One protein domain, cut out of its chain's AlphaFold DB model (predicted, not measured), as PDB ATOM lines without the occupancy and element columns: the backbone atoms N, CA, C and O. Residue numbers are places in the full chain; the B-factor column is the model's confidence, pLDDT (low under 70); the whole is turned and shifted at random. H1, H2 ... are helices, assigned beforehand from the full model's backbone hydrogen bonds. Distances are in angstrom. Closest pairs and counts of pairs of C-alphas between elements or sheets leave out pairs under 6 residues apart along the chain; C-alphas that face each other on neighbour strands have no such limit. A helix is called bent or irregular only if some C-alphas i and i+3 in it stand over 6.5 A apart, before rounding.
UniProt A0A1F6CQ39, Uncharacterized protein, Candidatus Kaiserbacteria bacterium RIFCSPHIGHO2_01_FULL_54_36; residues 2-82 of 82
ATOM      1  N   ASN A   2     128.153 116.850 123.097       83.06
ATOM      2  CA  ASN A   2     126.815 116.412 123.542       83.06
ATOM      3  C   ASN A   2     125.675 117.218 122.906       83.06
ATOM      4  O   ASN A   2     124.665 116.636 122.547       83.06
ATOM      5  N   GLU A   3     125.869 118.518 122.657       90.69
ATOM      6  CA  GLU A   3     124.861 119.350 121.984       90.69
ATOM      7  C   GLU A   3     124.446 118.802 120.603       90.69
ATOM      8  O   GLU A   3     123.257 118.741 120.305       90.69
ATOM      9  N   THR A   4     125.400 118.350 119.777       91.06
ATOM     10  CA  THR A   4     125.113 117.737 118.468       91.06
ATOM     11  C   THR A   4     124.261 116.480 118.619       91.06
ATOM     12  O   THR A   4     123.250 116.336 117.940       91.06
ATOM     13  N   LEU A   5     124.640 115.588 119.538       92.56
ATOM     14  CA  LEU A   5     123.921 114.339 119.796       92.56
ATOM     15  C   LEU A   5     122.504 114.604 120.330       92.56
ATOM     16  O   LEU A   5     121.547 113.998 119.858       92.56
ATOM     17  N   THR A   6     122.339 115.571 121.236       94.50
ATOM     18  CA  THR A   6     121.019 115.994 121.726       94.50
ATOM     19  C   THR A   6     120.148 116.559 120.601       94.50
ATOM     20  O   THR A   6     118.970 116.215 120.518       94.50
ATOM     21  N   LYS A   7     120.712 117.381 119.701       94.12
ATOM     22  CA  LYS A   7     119.988 117.901 118.526       94.12
ATOM     23  C   LYS A   7     119.560 116.782 117.580       94.12
ATOM     24  O   LYS A   7     118.431 116.808 117.097       94.12
ATOM     25  N   MET A   8     120.428 115.798 117.342       93.62
ATOM     26  CA  MET A   8     120.096 114.618 116.539       93.62
ATOM     27  C   MET A   8     118.922 113.844 117.145       93.62
ATOM     28  O   MET A   8     117.949 113.580 116.446       93.62
ATOM     29  N   ARG A   9     118.971 113.557 118.453       94.44
ATOM     30  CA  ARG A   9     117.889 112.869 119.178       94.44
ATOM     31  C   ARG A   9     116.554 113.599 119.026       94.44
ATOM     32  O   ARG A   9     115.580 113.005 118.579       94.44
ATOM     33  N   ALA A  10     116.542 114.899 119.325       94.12
ATOM     34  CA  ALA A  10     115.339 115.726 119.246       94.12
ATOM     35  C   ALA A  10     114.770 115.805 117.820       94.12
ATOM     36  O   ALA A  10     113.555 115.852 117.634       94.12
ATOM     37  N   TRP A  11     115.637 115.809 116.805       93.31
ATOM     38  CA  TRP A  11     115.204 115.792 115.412       93.31
ATOM     39  C   TRP A  11     114.498 114.478 115.055       93.31
ATOM     40  O   TRP A  11     113.414 114.523 114.484       93.31
ATOM     41  N   ILE A  12     115.058 113.326 115.442       92.38
ATOM     42  CA  ILE A  12     114.447 112.011 115.179       92.38
ATOM     43  C   ILE A  12     113.084 111.898 115.867       92.38
ATOM     44  O   ILE A  12     112.116 111.496 115.224       92.38
ATOM     45  N   GLU A  13     112.984 112.314 117.133       92.44
ATOM     46  CA  GLU A  13     111.716 112.325 117.875       92.44
ATOM     47  C   GLU A  13     110.663 113.208 117.179       92.44
ATOM     48  O   GLU A  13     109.499 112.820 117.053       92.44
ATOM     49  N   ALA A  14     111.069 114.372 116.662       90.88
ATOM     50  CA  ALA A  14     110.177 115.259 115.921       90.88
ATOM     51  C   ALA A  14     109.722 114.661 114.578       90.88
ATOM     52  O   ALA A  14     108.565 114.843 114.197       90.88
ATOM     53  N   GLU A  15     110.596 113.957 113.854       89.88
ATOM     54  CA  GLU A  15     110.223 113.264 112.613       89.88
ATOM     55  C   GLU A  15     109.286 112.077 112.876       89.88
ATOM     56  O   GLU A  15     108.285 111.928 112.174       89.88
ATOM     57  N   GLN A  16     109.523 111.292 113.935       88.44
ATOM     58  CA  GLN A  16     108.596 110.236 114.356       88.44
ATOM     59  C   GLN A  16     107.212 110.800 114.696       88.44
ATOM     60  O   GLN A  16     106.199 110.215 114.321       88.44
ATOM     61  N   GLU A  17     107.145 111.946 115.375       88.56
ATOM     62  CA  GLU A  17     105.868 112.581 115.709       88.56
ATOM     63  C   GLU A  17     105.135 113.115 114.470       88.56
ATOM     64  O   GLU A  17     103.911 113.020 114.377       88.56
ATOM     65  N   LYS A  18     105.864 113.636 113.475       85.62
ATOM     66  CA  LYS A  18     105.273 114.025 112.184       85.62
ATOM     67  C   LYS A  18     104.699 112.820 111.446       85.62
ATOM     68  O   LYS A  18     103.598 112.929 110.913       85.62
ATOM     69  N   ALA A  19     105.410 111.691 111.456       82.56
ATOM     70  CA  ALA A  19     105.012 110.461 110.774       82.56
ATOM     71  C   ALA A  19     103.751 109.797 111.359       82.56
ATOM     72  O   ALA A  19     103.127 108.982 110.688       82.56
ATOM     73  N   LYS A  20     103.334 110.156 112.583       78.38
ATOM     74  CA  LYS A  20     102.070 109.692 113.189       78.38
ATOM     75  C   LYS A  20     100.824 110.399 112.647       78.38
ATOM     76  O   LYS A  20      99.715 110.004 112.992       78.38
ATOM     77  N   LYS A  21     100.974 111.468 111.860       77.88
ATOM     78  CA  LYS A  21      99.839 112.214 111.298       77.88
ATOM     79  C   LYS A  21      99.302 111.487 110.065       77.88
ATOM     80  O   LYS A  21     100.091 111.064 109.229       77.88
ATOM     81  N   ASP A  22      97.977 111.436 109.920       60.41
ATOM     82  CA  ASP A  22      97.219 110.610 108.952       60.41
ATOM     83  C   ASP A  22      97.575 110.769 107.451       60.41
ATOM     84  O   ASP A  22      97.032 110.057 106.611       60.41
ATOM     85  N   TYR A  23      98.494 111.673 107.092       60.44
ATOM     86  CA  TYR A  23      98.915 111.960 105.714       60.44
ATOM     87  C   TYR A  23     100.440 112.075 105.541       60.44
ATOM     88  O   TYR A  23     100.901 112.606 104.531       60.44
ATOM     89  N   ALA A  24     101.233 111.644 106.525       62.28
ATOM     90  CA  ALA A  24     102.690 111.695 106.448       62.28
ATOM     91  C   ALA A  24     103.275 110.385 105.900       62.28
ATOM     92  O   ALA A  24     102.797 109.295 106.219       62.28
ATOM     93  N   ASP A  25     104.340 110.497 105.104       69.31
ATOM     94  CA  ASP A  25     105.155 109.343 104.727       69.31
ATOM     95  C   ASP A  25     105.676 108.644 105.988       69.31
ATOM     96  O   ASP A  25     106.068 109.289 106.969       69.31
ATOM     97  N   LYS A  26     105.690 107.308 105.963       68.88
ATOM     98  CA  LYS A  26     106.197 106.528 107.090       68.88
ATOM     99  C   LYS A  26     107.688 106.797 107.272       68.88
ATOM    100  O   LYS A  26     108.494 106.544 106.378       68.88
ATOM    101  N   PHE A  27     108.064 107.278 108.452       78.00
ATOM    102  CA  PHE A  27     109.461 107.449 108.839       78.00
ATOM    103  C   PHE A  27     110.030 106.115 109.347       78.00
ATOM    104  O   PHE A  27     110.342 105.966 110.522       78.00
ATOM    105  N   ASP A  28     110.098 105.117 108.461       79.94
ATOM    106  CA  ASP A  28     110.445 103.732 108.823       79.94
ATOM    107  C   ASP A  28     111.958 103.520 108.997       79.94
ATOM    108  O   ASP A  28     112.391 102.695 109.803       79.94
ATOM    109  N   LEU A  29     112.775 104.270 108.253       83.12
ATOM    110  CA  LEU A  29     114.234 104.191 108.279       83.12
ATOM    111  C   LEU A  29     114.846 105.590 108.237       83.12
ATOM    112  O   LEU A  29     114.338 106.500 107.581       83.12
ATOM    113  N   THR A  30     115.983 105.752 108.903       85.38
ATOM    114  CA  THR A  30     116.765 106.984 108.910       85.38
ATOM    115  C   THR A  30     118.254 106.685 108.825       85.38
ATOM    116  O   THR A  30     118.701 105.615 109.231       85.38
ATOM    117  N   SER A  31     119.024 107.633 108.291       88.69
ATOM    118  CA  SER A  31     120.486 107.562 108.277       88.69
ATOM    119  C   SER A  31     121.071 108.369 109.440       88.69
ATOM    120  O   SER A  31     120.699 109.531 109.622       88.69
ATOM    121  N   LEU A  32     122.005 107.797 110.209       86.94
ATOM    122  CA  LEU A  32     122.709 108.507 111.290       86.94
ATOM    123  C   LEU A  32     123.494 109.708 110.748       86.94
ATOM    124  O   LEU A  32     123.481 110.785 111.351       86.94
ATOM    125  N   THR A  33     124.127 109.544 109.585       88.75
ATOM    126  CA  THR A  33     124.818 110.626 108.873       88.75
ATOM    127  C   THR A  33     123.850 111.712 108.425       88.75
ATOM    128  O   THR A  33     124.078 112.892 108.697       88.75
ATOM    129  N   PHE A  34     122.737 111.339 107.790       88.62
ATOM    130  CA  PHE A  34     121.718 112.291 107.356       88.62
ATOM    131  C   PHE A  34     121.133 113.065 108.539       88.62
ATOM    132  O   PHE A  34     121.066 114.291 108.492       88.62
ATOM    133  N   CYS A  35     120.775 112.368 109.620       89.31
ATOM    134  CA  CYS A  35     120.276 112.976 110.847       89.31
ATOM    135  C   CYS A  35     121.279 113.989 111.413       89.31
ATOM    136  O   CYS A  35     120.909 115.127 111.695       89.31
ATOM    137  N   GLY A  36     122.557 113.615 111.512       88.88
ATOM    138  CA  GLY A  36     123.614 114.501 111.997       88.88
ATOM    139  C   GLY A  36     123.764 115.766 111.163       88.88
ATOM    140  O   GLY A  36     123.746 116.876 111.701       88.88
ATOM    141  N   VAL A  37     123.834 115.609 109.841       90.62
ATOM    142  CA  VAL A  37     123.946 116.734 108.906       90.62
ATOM    143  C   VAL A  37     122.705 117.629 108.967       90.62
ATOM    144  O   VAL A  37     122.839 118.851 108.974       90.62
ATOM    145  N   LYS A  38     121.498 117.058 109.054       91.00
ATOM    146  CA  LYS A  38     120.243 117.824 109.130       91.00
ATOM    147  C   LYS A  38     120.055 118.542 110.462       91.00
ATOM    148  O   LYS A  38     119.550 119.660 110.461       91.00
ATOM    149  N   ALA A  39     120.435 117.915 111.571       89.38
ATOM    150  CA  ALA A  39     120.209 118.445 112.911       89.38
ATOM    151  C   ALA A  39     121.266 119.476 113.338       89.38
ATOM    152  O   ALA A  39     120.954 120.389 114.103       89.38
ATOM    153  N   ALA A  40     122.512 119.330 112.876       87.25
ATOM    154  CA  ALA A  40     123.634 120.134 113.363       87.25
ATOM    155  C   ALA A  40     124.591 120.656 112.278       87.25
ATOM    156  O   ALA A  40     125.431 121.500 112.585       87.25
ATOM    157  N   GLY A  41     124.471 120.197 111.029       90.25
ATOM    158  CA  GLY A  41     125.397 120.525 109.942       90.25
ATOM    159  C   GLY A  41     126.567 119.541 109.822       90.25
ATOM    160  O   GLY A  41     126.869 118.784 110.745       90.25
ATOM    161  N   GLY A  42     127.224 119.546 108.657       89.06
ATOM    162  CA  GLY A  42     128.287 118.591 108.311       89.06
ATOM    163  C   GLY A  42     129.482 118.627 109.263       89.06
ATOM    164  O   GLY A  42     129.852 117.594 109.816       89.06
ATOM    165  N   ASP A  43     130.025 119.814 109.531       90.94
ATOM    166  CA  ASP A  43     131.208 119.969 110.391       90.94
ATOM    167  C   ASP A  43     130.939 119.505 111.831       90.94
ATOM    168  O   ASP A  43     131.760 118.829 112.455       90.94
ATOM    169  N   ALA A  44     129.750 119.817 112.354       88.25
ATOM    170  CA  ALA A  44     129.339 119.398 113.689       88.25
ATOM    171  C   ALA A  44     129.109 117.882 113.778       88.25
ATOM    172  O   ALA A  44     129.369 117.287 114.827       88.25
ATOM    173  N   PHE A  45     128.631 117.256 112.697       90.44
ATOM    174  CA  PHE A  45     128.470 115.808 112.617       90.44
ATOM    175  C   PHE A  45     129.816 115.082 112.573       90.44
ATOM    176  O   PHE A  45     130.008 114.132 113.331       90.44
ATOM    177  N   GLU A  46     130.773 115.534 111.757       90.44
ATOM    178  CA  GLU A  46     132.098 114.898 111.678       90.44
ATOM    179  C   GLU A  46     132.791 114.845 113.052       90.44
ATOM    180  O   GLU A  46     133.433 113.848 113.387       90.44
ATOM    181  N   ALA A  47     132.559 115.848 113.908       89.75
ATOM    182  CA  ALA A  47     133.063 115.871 115.281       89.75
ATOM    183  C   ALA A  47     132.479 114.773 116.199       89.75
ATOM    184  O   ALA A  47     133.119 114.397 117.183       89.75
ATOM    185  N   VAL A  48     131.281 114.245 115.915       91.06
ATOM    186  CA  VAL A  48     130.621 113.194 116.725       91.06
ATOM    187  C   VAL A  48     130.538 111.834 116.034       91.06
ATOM    188  O   VAL A  48     130.287 110.824 116.692       91.06
ATOM    189  N   LYS A  49     130.804 111.779 114.730       90.56
ATOM    190  CA  LYS A  49     130.697 110.594 113.870       90.56
ATOM    191  C   LYS A  49     131.432 109.375 114.413       90.56
ATOM    192  O   LYS A  49     130.850 108.299 114.520       90.56
ATOM    193  N   LYS A  50     132.688 109.544 114.838       90.69
ATOM    194  CA  LYS A  50     133.479 108.444 115.418       90.69
ATOM    195  C   LYS A  50     132.820 107.864 116.676       90.69
ATOM    196  O   LYS A  50     132.847 106.652 116.867       90.69
ATOM    197  N   LYS A  51     132.219 108.715 117.514       91.50
ATOM    198  CA  LYS A  51     131.529 108.297 118.742       91.50
ATOM    199  C   LYS A  51     130.225 107.564 118.431       91.50
ATOM    200  O   LYS A  51     129.966 106.522 119.020       91.50
ATOM    201  N   LEU A  52     129.453 108.063 117.466       90.62
ATOM    202  CA  LEU A  52     128.232 107.405 116.992       90.62
ATOM    203  C   LEU A  52     128.515 106.021 116.411       90.62
ATOM    204  O   LEU A  52     127.816 105.074 116.741       90.62
ATOM    205  N   TRP A  53     129.562 105.878 115.599       90.12
ATOM    206  CA  TRP A  53     129.927 104.577 115.042       90.12
ATOM    207  C   TRP A  53     130.391 103.584 116.104       90.12
ATOM    208  O   TRP A  53     130.001 102.422 116.045       90.12
ATOM    209  N   ALA A  54     131.154 104.034 117.102       90.38
ATOM    210  CA  ALA A  54     131.515 103.183 118.232       90.38
ATOM    211  C   ALA A  54     130.272 102.738 119.029       90.38
ATOM    212  O   ALA A  54     130.171 101.579 119.430       90.38
ATOM    213  N   ALA A  55     129.299 103.635 119.221       92.19
ATOM    214  CA  ALA A  55     128.034 103.306 119.872       92.19
ATOM    215  C   ALA A  55     127.178 102.332 119.038       92.19
ATOM    216  O   ALA A  55     126.628 101.386 119.596       92.19
ATOM    217  N   ALA A  56     127.114 102.509 117.716       90.12
ATOM    218  CA  ALA A  56     126.405 101.608 116.803       90.12
ATOM    219  C   ALA A  56     127.019 100.200 116.776       90.12
ATOM    220  O   ALA A  56     126.302  99.199 116.802       90.12
ATOM    221  N   GLU A  57     128.351 100.113 116.801       89.06
ATOM    222  CA  GLU A  57     129.069  98.843 116.895       89.06
ATOM    223  C   GLU A  57     128.767  98.125 118.221       89.06
ATOM    224  O   GLU A  57     128.474  96.928 118.219       89.06
ATOM    225  N   ALA A  58     128.732  98.861 119.337       87.62
ATOM    226  CA  ALA A  58     128.358  98.320 120.644       87.62
ATOM    227  C   ALA A  58     126.898  97.825 120.706       87.62
ATOM    228  O   ALA A  58     126.607  96.865 121.417       87.62
ATOM    229  N   GLU A  59     125.990  98.436 119.941       86.19
ATOM    230  CA  GLU A  59     124.596  97.991 119.774       86.19
ATOM    231  C   GLU A  59     124.443  96.823 118.782       86.19
ATOM    232  O   GLU A  59     123.333  96.351 118.545       86.19
ATOM    233  N   ARG A  60     125.546  96.319 118.202       84.38
ATOM    234  CA  ARG A  60     125.553  95.276 117.157       84.38
ATOM    235  C   ARG A  60     124.770  95.669 115.899       84.38
ATOM    236  O   ARG A  60     124.410  94.802 115.107       84.38
ATOM    237  N   LEU A  61     124.579  96.970 115.682       79.50
ATOM    238  CA  LEU A  61     123.976  97.547 114.477       79.50
ATOM    239  C   LEU A  61     125.008  97.726 113.350       79.50
ATOM    240  O   LEU A  61     124.685  98.224 112.279       79.50
ATOM    241  N   GLY A  62     126.260  97.309 113.566       66.62
ATOM    242  CA  GLY A  62     127.343  97.428 112.592       66.62
ATOM    243  C   GLY A  62     127.664  98.882 112.225       66.62
ATOM    244  O   GLY A  62     127.353  99.816 112.957       66.62
ATOM    245  N   ARG A  63     128.302  99.078 111.063       64.31
ATOM    246  CA  ARG A  63     128.483 100.406 110.441       64.31
ATOM    247  C   ARG A  63     127.305 100.786 109.536       64.31
ATOM    248  O   ARG A  63     127.466 101.651 108.676       64.31
ATOM    249  N   TYR A  64     126.169 100.096 109.651       63.72
ATOM    250  CA  TYR A  64     125.004 100.406 108.834       63.72
ATOM    251  C   TYR A  64     124.528 101.806 109.205       63.72
ATOM    252  O   TYR A  64     124.163 102.083 110.342       63.72
ATOM    253  N   ASP A  65     124.622 102.708 108.234       77.25
ATOM    254  CA  ASP A  65     124.239 104.100 108.427       77.25
ATOM    255  C   ASP A  65     122.715 104.230 108.497       77.25
ATOM    256  O   ASP A  65     122.227 105.110 109.191       77.25
ATOM    257  N   VAL A  66     121.986 103.323 107.830       88.31
ATOM    258  CA  VAL A  66     120.521 103.272 107.779       88.31
ATOM    259  C   VAL A  66     119.986 102.305 108.834       88.31
ATOM    260  O   VAL A  66     120.276 101.110 108.783       88.31
ATOM    261  N   VAL A  67     119.186 102.827 109.755       90.19
ATOM    262  CA  VAL A  67     118.579 102.114 110.888       90.19
ATOM    263  C   VAL A  67     117.145 102.598 111.097       90.19
ATOM    264  O   VAL A  67     116.742 103.622 110.538       90.19
ATOM    265  N   THR A  68     116.355 101.901 111.907       91.19
ATOM    266  CA  THR A  68     115.058 102.436 112.348       91.19
ATOM    267  C   THR A  68     115.258 103.669 113.247       91.19
ATOM    268  O   THR A  68     116.313 103.816 113.877       91.19
ATOM    269  N   PRO A  69     114.267 104.571 113.361       91.00
ATOM    270  CA  PRO A  69     114.361 105.722 114.262       91.00
ATOM    271  C   PRO A  69     114.654 105.343 115.723       91.00
ATOM    272  O   PRO A  69     115.465 105.995 116.378       91.00
ATOM    273  N   ASP A  70     114.059 104.254 116.217       91.06
ATOM    274  CA  ASP A  70     114.261 103.784 117.592       91.06
ATOM    275  C   ASP A  70     115.687 103.257 117.817       91.06
ATOM    276  O   ASP A  70     116.293 103.482 118.868       91.06
ATOM    277  N   GLU A  71     116.256 102.568 116.825       92.81
ATOM    278  CA  GLU A  71     117.662 102.153 116.842       92.81
ATOM    279  C   GLU A  71     118.598 103.362 116.808       92.81
ATOM    280  O   GLU A  71     119.564 103.407 117.571       92.81
ATOM    281  N   ALA A  72     118.294 104.372 115.990       92.56
ATOM    282  CA  ALA A  72     119.074 105.601 115.948       92.56
ATOM    283  C   ALA A  72     119.066 106.337 117.297       92.56
ATOM    284  O   ALA A  72     120.131 106.737 117.770       92.56
ATOM    285  N   ILE A  73     117.906 106.460 117.956       93.69
ATOM    286  CA  ILE A  73     117.806 107.046 119.305       93.69
ATOM    287  C   ILE A  73     118.671 106.260 120.293       93.69
ATOM    288  O   ILE A  73     119.462 106.860 121.016       93.69
ATOM    289  N   ARG A  74     118.605 104.923 120.278       93.25
ATOM    290  CA  ARG A  74     119.404 104.073 121.174       93.25
ATOM    291  C   ARG A  74     120.911 104.263 120.980       93.25
ATOM    292  O   ARG A  74     121.654 104.357 121.957       93.25
ATOM    293  N   VAL A  75     121.365 104.359 119.729       93.38
ATOM    294  CA  VAL A  75     122.770 104.648 119.399       93.38
ATOM    295  C   VAL A  75     123.179 106.027 119.910       93.38
ATOM    296  O   VAL A  75     124.252 106.165 120.499       93.38
ATOM    297  N   ILE A  76     122.334 107.041 119.714       93.25
ATOM    298  CA  ILE A  76     122.594 108.405 120.182       93.25
ATOM    299  C   ILE A  76     122.655 108.455 121.713       93.25
ATOM    300  O   ILE A  76     123.585 109.045 122.258       93.25
ATOM    301  N   ASP A  77     121.732 107.792 122.409       93.94
ATOM    302  CA  ASP A  77     121.702 107.734 123.872       93.94
ATOM    303  C   ASP A  77     122.958 107.042 124.424       93.94
ATOM    304  O   ASP A  77     123.612 107.559 125.333       93.94
ATOM    305  N   ARG A  78     123.400 105.936 123.813       92.88
ATOM    306  CA  ARG A  78     124.683 105.306 124.164       92.88
ATOM    307  C   ARG A  78     125.877 106.222 123.876       92.88
ATOM    308  O   ARG A  78     126.819 106.292 124.672       92.88
ATOM    309  N   ALA A  79     125.850 106.950 122.762       91.81
ATOM    310  CA  ALA A  79     126.870 107.942 122.436       91.81
ATOM    311  C   ALA A  79     126.846 109.150 123.393       91.81
ATOM    312  O   ALA A  79     127.856 109.829 123.521       91.81
ATOM    313  N   LEU A  80     125.743 109.447 124.081       92.12
ATOM    314  CA  LEU A  80     125.677 110.520 125.081       92.12
ATOM    315  C   LEU A  80     126.304 110.117 126.424       92.12
ATOM    316  O   LEU A  80     126.821 110.984 127.125       92.12
ATOM    317  N   ILE A  81     126.264 108.825 126.761       89.69
ATOM    318  CA  ILE A  81     126.730 108.278 128.048       89.69
ATOM    319  C   ILE A  81     128.219 107.880 128.019       89.69
ATOM    320  O   ILE A  81     128.864 107.850 129.065       89.69
ATOM    321  N   SER A  82     128.754 107.562 126.837       79.31
ATOM    322  CA  SER A  82     130.185 107.250 126.626       79.31
ATOM    323  C   SER A  82     131.096 108.472 126.674       79.31
ATOM    324  O   SER A  82     132.320 108.274 126.810       79.31
TER     325      SER A  82
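AT A GLANCE: This is residues 2 to 82 of the 82 residues of an uncharacterized protein of Candidatus Kaiserbacteria bacterium RIFCSPHIGHO2_01_FULL_54_36 (UniProt A0A1F6CQ39). Two helices, the long H1 and the shorter H4, run side by side in opposite directions, and a helical hairpin of H2 and H3 packs across them, H3 near the first residues of H1 and the later part of H4. From the other end of H1, the link of residues 20 to 31 loops out and folds back to H2. The printed part has 81 residues with four named helices, in the order H1, H2, H3, H4, and no named strand; the class is all helix. It is compact, with a radius of gyration of the C-alphas of 12.0 A and spans of 37 by 25 by 19 A.

HOW THE PARTS SIT: H1, residues 2 to 19, touches H4, residues 69 to 81, at a shallow tilt of 18 degrees, opposite ways; their closest C-alphas, of Arg 9 and Ile 73, are 5.8 A apart. With residues 4 to 12 alone, H1 touches H2, residues 32 to 40, about perpendicular at 77 degrees, closest at the C-alphas of Met 8 and Ala 39, 5.3 A. H2 and H3, residues 42 to 58, form a hairpin at a steep tilt of 38 degrees, closest at the C-alphas of Gly 36 and Phe 45, 5.1 A. Residues 51 to 56 of H3 touch H4, about perpendicular at 85 degrees, closest at the C-alphas of Ala 56 and Val 75, 5.4 A. H3 is irregular, with C-alphas 47 and 50 7.4 A apart, and has a kink of 48 degrees near residue 49. In H1, H2 and H4 every O i to N i+4 pair is within hydrogen-bond range; in H3, 10 of 13 are.

IN THESE COORDINATES: H1 is 26.0 A long from C-alpha 2 at (126.815, 116.412, 123.542); H2 is 11.8 A, H3 23.7 A and H4 18.7 A, ending with C-alpha 81 at (126.730, 108.278, 128.048).

THE WHOLE: The C-alphas of Tyr 23 and Ser 82 are the farthest apart, 37.9 A. The printed part has no cut; the link from H1 to H2 is long. The pLDDT is under 70 at residues 22 to 26 and 62 to 64.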